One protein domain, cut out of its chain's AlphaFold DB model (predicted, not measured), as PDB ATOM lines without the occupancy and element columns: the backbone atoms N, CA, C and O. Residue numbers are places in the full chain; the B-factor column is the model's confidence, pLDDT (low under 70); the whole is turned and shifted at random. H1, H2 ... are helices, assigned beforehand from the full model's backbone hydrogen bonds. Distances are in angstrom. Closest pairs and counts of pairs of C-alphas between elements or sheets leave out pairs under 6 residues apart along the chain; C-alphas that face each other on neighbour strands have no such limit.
ATOM      1  N   PHE A  41     -19.483  32.288  21.184       77.25
ATOM      2  CA  PHE A  41     -19.061  31.458  22.313       77.25
ATOM      3  C   PHE A  41     -19.764  31.823  23.635       77.25
ATOM      4  O   PHE A  41     -20.245  30.932  24.333       77.25
ATOM      5  N   TRP A  42     -19.884  33.113  23.965       79.69
ATOM      6  CA  TRP A  42     -20.547  33.577  25.186       79.69
ATOM      7  C   TRP A  42     -22.032  33.252  25.185       79.69
ATOM      8  O   TRP A  42     -22.559  32.853  26.217       79.69
ATOM      9  N   MET A  43     -22.704  33.329  24.035       73.06
ATOM     10  CA  MET A  43     -24.110  32.924  23.964       73.06
ATOM     11  C   MET A  43     -24.306  31.418  24.127       73.06
ATOM     12  O   MET A  43     -25.249  31.000  24.801       73.06
ATOM     13  N   SER A  44     -23.402  30.593  23.598       77.94
ATOM     14  CA  SER A  44     -23.407  29.154  23.880       77.94
ATOM     15  C   SER A  44     -23.137  28.862  25.358       77.94
ATOM     16  O   SER A  44     -23.847  28.060  25.962       77.94
ATOM     17  N   PHE A  45     -22.174  29.553  25.970       76.19
ATOM     18  CA  PHE A  45     -21.864  29.415  27.393       76.19
ATOM     19  C   PHE A  45     -23.042  29.834  28.281       76.19
ATOM     20  O   PHE A  45     -23.456  29.076  29.155       76.19
ATOM     21  N   LEU A  46     -23.648  30.990  28.011       82.69
ATOM     22  CA  LEU A  46     -24.824  31.474  28.736       82.69
ATOM     23  C   LEU A  46     -26.021  30.531  28.573       82.69
ATOM     24  O   LEU A  46     -26.762  30.319  29.531       82.69
ATOM     25  N   ARG A  47     -26.193  29.905  27.402       80.25
ATOM     26  CA  ARG A  47     -27.238  28.895  27.172       80.25
ATOM     27  C   ARG A  47     -26.999  27.616  27.979       80.25
ATOM     28  O   ARG A  47     -27.947  27.064  28.531       80.25
ATOM     29  N   VAL A  48     -25.749  27.166  28.088       85.50
ATOM     30  CA  VAL A  48     -25.383  26.036  28.957       85.50
ATOM     31  C   VAL A  48     -25.614  26.395  30.423       85.50
ATOM     32  O   VAL A  48     -26.251  25.628  31.141       85.50
ATOM     33  N   MET A  49     -25.189  27.583  30.852       83.00
ATOM     34  CA  MET A  49     -25.410  28.077  32.214       83.00
ATOM     35  C   MET A  49     -26.899  28.188  32.551       83.00
ATOM     36  O   MET A  49     -27.299  27.825  33.651       83.00
ATOM     37  N   GLN A  50     -27.741  28.599  31.601       78.88
ATOM     38  CA  GLN A  50     -29.198  28.567  31.750       78.88
ATOM     39  C   GLN A  50     -29.732  27.142  31.955       78.88
ATOM     40  O   GLN A  50     -30.566  26.915  32.832       78.88
ATOM     41  N   GLY A  51     -29.219  26.161  31.206       81.19
ATOM     42  CA  GLY A  51     -29.554  24.749  31.411       81.19
ATOM     43  C   GLY A  51     -29.156  24.241  32.801       81.19
ATOM     44  O   GLY A  51     -29.950  23.572  33.464       81.19
ATOM     45  N   VAL A  52     -27.963  24.617  33.268       83.44
ATOM     46  CA  VAL A  52     -27.471  24.291  34.614       83.44
ATOM     47  C   VAL A  52     -28.372  24.921  35.678       83.44
ATOM     48  O   VAL A  52     -28.865  24.209  36.546       83.44
ATOM     49  N   VAL A  53     -28.672  26.218  35.584       82.50
ATOM     50  CA  VAL A  53     -29.513  26.931  36.564       82.50
ATOM     51  C   VAL A  53     -30.930  26.356  36.623       82.50
ATOM     52  O   VAL A  53     -31.460  26.160  37.713       82.50
ATOM     53  N   ASN A  54     -31.532  26.007  35.484       80.06
ATOM     54  CA  ASN A  54     -32.856  25.378  35.458       80.06
ATOM     55  C   ASN A  54     -32.839  23.960  36.068       80.06
ATOM     56  O   ASN A  54     -33.763  23.572  36.783       80.06
ATOM     57  N   CYS A  55     -31.770  23.192  35.835       79.00
ATOM     58  CA  CYS A  55     -31.583  21.883  36.462       79.00
ATOM     59  C   CYS A  55     -31.453  22.012  37.989       79.00
ATOM     60  O   CYS A  55     -32.191  21.364  38.732       79.00
ATOM     61  N   PHE A  56     -30.592  22.920  38.459       77.50
ATOM     62  CA  PHE A  56     -30.409  23.195  39.885       77.50
ATOM     63  C   PHE A  56     -31.671  23.758  40.547       77.50
ATOM     64  O   PHE A  56     -31.963  23.374  41.673       77.50
ATOM     65  N   GLY A  57     -32.465  24.574  39.850       80.06
ATOM     66  CA  GLY A  57     -33.749  25.076  40.352       80.06
ATOM     67  C   GLY A  57     -34.795  23.973  40.567       80.06
ATOM     68  O   GLY A  57     -35.567  24.008  41.522       80.06
ATOM     69  N   ARG A  58     -34.806  22.939  39.717       77.06
ATOM     70  CA  ARG A  58     -35.677  21.766  39.920       77.06
ATOM     71  C   ARG A  58     -35.169  20.878  41.047       77.06
ATOM     72  O   ARG A  58     -35.968  20.393  41.838       77.06
ATOM     73  N   ILE A  59     -33.852  20.715  41.153       72.38
ATOM     74  CA  ILE A  59     -33.218  20.002  42.264       72.38
ATOM     75  C   ILE A  59     -33.500  20.714  43.596       72.38
ATOM     76  O   ILE A  59     -33.843  20.047  44.565       72.38
ATOM     77  N   SER A  60     -33.443  22.047  43.651       71.38
ATOM     78  CA  SER A  60     -33.728  22.799  44.878       71.38
ATOM     79  C   SER A  60     -35.186  22.669  45.315       71.38
ATOM     80  O   SER A  60     -35.440  22.496  46.501       71.38
ATOM     81  N   ILE A  61     -36.139  22.662  44.374       72.06
ATOM     82  CA  ILE A  61     -37.560  22.412  44.681       72.06
ATOM     83  C   ILE A  61     -37.771  20.972  45.182       72.06
ATOM     84  O   ILE A  61     -38.550  20.742  46.103       72.06
ATOM     85  N   LEU A  62     -37.056  19.997  44.607       70.56
ATOM     86  CA  LEU A  62     -37.106  18.597  45.047       70.56
ATOM     87  C   LEU A  62     -36.515  18.399  46.453       70.56
ATOM     88  O   LEU A  62     -36.982  17.530  47.185       70.56
ATOM     89  N   ILE A  63     -35.516  19.198  46.834       69.44
ATOM     90  CA  ILE A  63     -34.902  19.182  48.170       69.44
ATOM     91  C   ILE A  63     -35.824  19.820  49.216       69.44
ATOM     92  O   ILE A  63     -35.898  19.321  50.335       69.44
ATOM     93  N   ASP A  64     -36.533  20.889  48.850       69.81
ATOM     94  CA  ASP A  64     -37.312  21.703  49.789       69.81
ATOM     95  C   ASP A  64     -38.574  20.993  50.316       69.81
ATOM     96  O   ASP A  64     -38.986  21.207  51.451       69.81
ATOM     97  N   GLN A  65     -39.176  20.091  49.530       64.12
ATOM     98  CA  GLN A  65     -40.470  19.491  49.887       64.12
ATOM     99  C   GLN A  65     -40.420  18.072  50.453       64.12
ATOM    100  O   GLN A  65     -41.424  17.601  50.990       64.12
ATOM    101  N   ASN A  66     -39.313  17.343  50.317       68.94
ATOM    102  CA  ASN A  66     -39.328  15.919  50.627       68.94
ATOM    103  C   ASN A  66     -37.982  15.444  51.187       68.94
ATOM    104  O   ASN A  66     -37.001  15.288  50.462       68.94
ATOM    105  N   THR A  67     -37.953  15.131  52.484       68.38
ATOM    106  CA  THR A  67     -36.792  14.525  53.160       68.38
ATOM    107  C   THR A  67     -36.372  13.197  52.519       68.38
ATOM    108  O   THR A  67     -35.193  12.846  52.526       68.38
ATOM    109  N   GLN A  68     -37.297  12.485  51.873       59.38
ATOM    110  CA  GLN A  68     -37.006  11.277  51.101       59.38
ATOM    111  C   GLN A  68     -36.287  11.592  49.778       59.38
ATOM    112  O   GLN A  68     -35.364  10.874  49.389       59.38
ATOM    113  N   ALA A  69     -36.665  12.681  49.100       65.56
ATOM    114  CA  ALA A  69     -35.991  13.140  47.886       65.56
ATOM    115  C   ALA A  69     -34.603  13.708  48.201       65.56
ATOM    116  O   ALA A  69     -33.671  13.484  47.433       65.56
ATOM    117  N   PHE A  70     -34.434  14.337  49.367       69.19
ATOM    118  CA  PHE A  70     -33.126  14.739  49.882       69.19
ATOM    119  C   PHE A  70     -32.188  13.539  50.079       69.19
ATOM    120  O   PHE A  70     -31.030  13.595  49.672       69.19
ATOM    121  N   HIS A  71     -32.681  12.422  50.624       70.81
ATOM    122  CA  HIS A  71     -31.873  11.207  50.771       70.81
ATOM    123  C   HIS A  71     -31.532  10.547  49.431       70.81
ATOM    124  O   HIS A  71     -30.381  10.156  49.221       70.81
ATOM    125  N   MET A  72     -32.496  10.458  48.507       71.12
ATOM    126  CA  MET A  72     -32.251   9.982  47.137       71.12
ATOM    127  C   MET A  72     -31.217  10.866  46.425       71.12
ATOM    128  O   MET A  72     -30.312  10.358  45.769       71.12
ATOM    129  N   PHE A  73     -31.303  12.183  46.616       74.75
ATOM    130  CA  PHE A  73     -30.373  13.157  46.058       74.75
ATOM    131  C   PHE A  73     -28.970  13.039  46.664       74.75
ATOM    132  O   PHE A  73     -28.004  12.913  45.919       74.75
ATOM    133  N   MET A  74     -28.846  13.008  47.992       73.75
ATOM    134  CA  MET A  74     -27.564  12.814  48.679       73.75
ATOM    135  C   MET A  74     -26.896  11.501  48.262       73.75
ATOM    136  O   MET A  74     -25.698  11.476  47.992       73.75
ATOM    137  N   THR A  75     -27.673  10.423  48.128       73.00
ATOM    138  CA  THR A  75     -27.159   9.122  47.675       73.00
ATOM    139  C   THR A  75     -26.717   9.172  46.212       73.00
ATOM    140  O   THR A  75     -25.660   8.646  45.877       73.00
ATOM    141  N   ALA A  76     -27.470   9.842  45.337       70.81
ATOM    142  CA  ALA A  76     -27.091  10.026  43.938       70.81
ATOM    143  C   ALA A  76     -25.850  10.924  43.775       70.81
ATOM    144  O   ALA A  76     -25.007  10.634  42.930       70.81
ATOM    145  N   LEU A  77     -25.700  11.974  44.592       71.75
ATOM    146  CA  LEU A  77     -24.495  12.810  44.625       71.75
ATOM    147  C   LEU A  77     -23.271  12.008  45.060       71.75
ATOM    148  O   LEU A  77     -22.230  12.083  44.416       71.75
ATOM    149  N   LEU A  78     -23.406  11.208  46.116       73.19
ATOM    150  CA  LEU A  78     -22.336  10.327  46.577       73.19
ATOM    151  C   LEU A  78     -21.976   9.292  45.507       73.19
ATOM    152  O   LEU A  78     -20.807   9.156  45.179       73.19
ATOM    153  N   GLN A  79     -22.959   8.665  44.855       71.75
ATOM    154  CA  GLN A  79     -22.712   7.737  43.742       71.75
ATOM    155  C   GLN A  79     -22.065   8.413  42.528       71.75
ATOM    156  O   GLN A  79     -21.248   7.807  41.827       71.75
ATOM    157  N   LEU A  80     -22.426   9.668  42.262       71.81
ATOM    158  CA  LEU A  80     -21.822  10.462  41.205       71.81
ATOM    159  C   LEU A  80     -20.378  10.833  41.544       71.81
ATOM    160  O   LEU A  80     -19.555  10.845  40.638       71.81
ATOM    161  N   PHE A  81     -20.039  11.083  42.809       65.31
ATOM    162  CA  PHE A  81     -18.655  11.309  43.237       65.31
ATOM    163  C   PHE A  81     -17.850  10.015  43.359       65.31
ATOM    164  O   PHE A  81     -16.672  10.016  43.017       65.31
ATOM    165  N   ASP A  82     -18.473   8.897  43.712       69.00
ATOM    166  CA  ASP A  82     -17.823   7.584  43.719       69.00
ATOM    167  C   ASP A  82     -17.430   7.153  42.299       69.00
ATOM    168  O   ASP A  82     -16.358   6.588  42.081       69.00
ATOM    169  N   ARG A  83     -18.260   7.465  41.294       62.12
ATOM    170  CA  ARG A  83     -17.961   7.182  39.876       62.12
ATOM    171  C   ARG A  83     -17.199   8.314  39.180       62.12
ATOM    172  O   ARG A  83     -16.377   8.062  38.301       62.12
ATOM    173  N   GLY A  84     -17.454   9.556  39.573       57.53
ATOM    174  CA  GLY A  84     -16.859  10.777  39.027       57.53
ATOM    175  C   GLY A  84     -15.510  11.140  39.644       57.53
ATOM    176  O   GLY A  84     -14.744  11.868  39.022       57.53
ATOM    177  N   GLY A  85     -15.164  10.607  40.816       60.94
ATOM    178  CA  GLY A  85     -13.881  10.835  41.489       60.94
ATOM    179  C   GLY A  85     -12.689  10.263  40.718       60.94
ATOM    180  O   GLY A  85     -11.629  10.885  40.676       60.94
ATOM    181  N   LEU A  86     -12.878   9.146  40.005       59.09
ATOM    182  CA  LEU A  86     -11.879   8.611  39.068       59.09
ATOM    183  C   LEU A  86     -11.690   9.536  37.852       59.09
ATOM    184  O   LEU A  86     -10.565   9.777  37.419       59.09
ATOM    185  N   LEU A  87     -12.784  10.127  37.364       59.97
ATOM    186  CA  LEU A  87     -12.786  11.100  36.268       59.97
ATOM    187  C   LEU A  87     -12.277  12.480  36.706       59.97
ATOM    188  O   LEU A  87     -11.795  13.233  35.868       59.97
ATOM    189  N   TYR A  88     -12.316  12.816  37.999       60.16
ATOM    190  CA  TYR A  88     -11.801  14.084  38.519       60.16
ATOM    191  C   TYR A  88     -10.271  14.146  38.447       60.16
ATOM    192  O   TYR A  88      -9.715  15.212  38.209       60.16
ATOM    193  N   GLY A  89      -9.571  13.011  38.555       66.38
ATOM    194  CA  GLY A  89      -8.124  12.943  38.317       66.38
ATOM    195  C   GLY A  89      -7.741  13.160  36.847       66.38
ATOM    196  O   GLY A  89      -6.708  13.766  36.551       66.38
ATOM    197  N   GLU A  90      -8.585  12.711  35.919       67.44
ATOM    198  CA  GLU A  90      -8.374  12.856  34.476       67.44
ATOM    199  C   GLU A  90      -8.824  14.235  33.969       67.44
ATOM    200  O   GLU A  90      -8.091  14.887  33.224       67.44
ATOM    201  N   LEU A  91      -9.939  14.753  34.491       68.75
ATOM    202  CA  LEU A  91     -10.406  16.121  34.285       68.75
ATOM    203  C   LEU A  91      -9.448  17.136  34.911       68.75
ATOM    204  O   LEU A  91      -9.127  18.124  34.268       68.75
ATOM    205  N   ALA A  92      -8.925  16.904  36.119       67.81
ATOM    206  CA  ALA A  92      -7.925  17.788  36.713       67.81
ATOM    207  C   ALA A  92      -6.667  17.835  35.846       67.81
ATOM    208  O   ALA A  92      -6.135  18.911  35.611       67.81
ATOM    209  N   ARG A  93      -6.215  16.708  35.284       67.69
ATOM    210  CA  ARG A  93      -5.100  16.705  34.319       67.69
ATOM    211  C   ARG A  93      -5.453  17.426  33.020       67.69
ATOM    212  O   ARG A  93      -4.592  18.103  32.465       67.69
ATOM    213  N   PHE A  94      -6.689  17.298  32.552       67.38
ATOM    214  CA  PHE A  94      -7.194  17.995  31.372       67.38
ATOM    215  C   PHE A  94      -7.241  19.514  31.593       67.38
ATOM    216  O   PHE A  94      -6.674  20.267  30.809       67.38
ATOM    217  N   VAL A  95      -7.816  19.960  32.709       75.81
ATOM    218  CA  VAL A  95      -7.919  21.367  33.111       75.81
ATOM    219  C   VAL A  95      -6.545  21.948  33.444       75.81
ATOM    220  O   VAL A  95      -6.248  23.052  33.010       75.81
ATOM    221  N   LEU A  96      -5.658  21.213  34.125       68.38
ATOM    222  CA  LEU A  96      -4.289  21.661  34.415       68.38
ATOM    223  C   LEU A  96      -3.442  21.784  33.139       68.38
ATOM    224  O   LEU A  96      -2.696  22.752  33.006       68.38
ATOM    225  N   ARG A  97      -3.596  20.866  32.168       61.25
ATOM    226  CA  ARG A  97      -2.971  20.998  30.838       61.25
ATOM    227  C   ARG A  97      -3.571  22.151  30.027       61.25
ATOM    228  O   ARG A  97      -2.812  22.834  29.348       61.25
ATOM    229  N   LEU A  98      -4.881  22.397  30.128       69.38
ATOM    230  CA  LEU A  98      -5.569  23.519  29.474       69.38
ATOM    231  C   LEU A  98      -5.171  24.880  30.076       69.38
ATOM    232  O   LEU A  98      -4.975  25.837  29.337       69.38
ATOM    233  N   LEU A  99      -4.963  24.950  31.397       66.38
ATOM    234  CA  LEU A  99      -4.393  26.108  32.103       66.38
ATOM    235  C   LEU A  99      -2.874  26.275  31.886       66.38
ATOM    236  O   LEU A  99      -2.261  27.157  32.483       66.38
ATOM    237  N   GLY A 100      -2.242  25.446  31.050       55.12
ATOM    238  CA  GLY A 100      -0.819  25.564  30.709       55.12
ATOM    239  C   GLY A 100       0.142  25.074  31.796       55.12
ATOM    240  O   GLY A 100       1.361  25.111  31.615       55.12
TER     241      GLY A 100
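This is residues 41 to 100 of the 147 residues of the protein "Peroxin-13" of Hibiscus syriacus (UniProt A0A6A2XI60). Two long helices, H1 and H2, meet at a corner and open as a V with an empty middle; a kink turns H2's later part toward H1's free end. The 60 printed residues hold two named helices, H1 then H2, and no named strand: all helix. It is only just loose, close to extended, radius of gyration of the C-alphas 15.4 A, and flat, spanning 44 by 31 by 11 A.

Look first at H2, residues 67 to 98, with its kink of 60 degrees near residue 86. Its residues 69 to 73 alone touch residues 62 to 63 of H1, residues 41 to 65, only at the corner by their tight link. The closest C-alphas, Ile 63 and Phe 70, are 5.1 A apart. The helices run opposite ways at a shallow tilt of 26 degrees. O i to N i+4 pairs are within hydrogen-bond range in 20 of 21 for H1, 24 of 28 for H2.

Find C-alpha 67 at (-36.792, 14.525, 53.160); H2 runs 40.2 A to C-alpha 98. H1 runs 36.9 A from C-alpha 41 at (-19.061, 31.458, 22.313).

The farthest C-alphas, Gln 65 and Gly 100, are 44.5 A apart. The printed part has no cut. Confidence is under 70 at residues 63 to 70, 81 to 94 and 96 to 100.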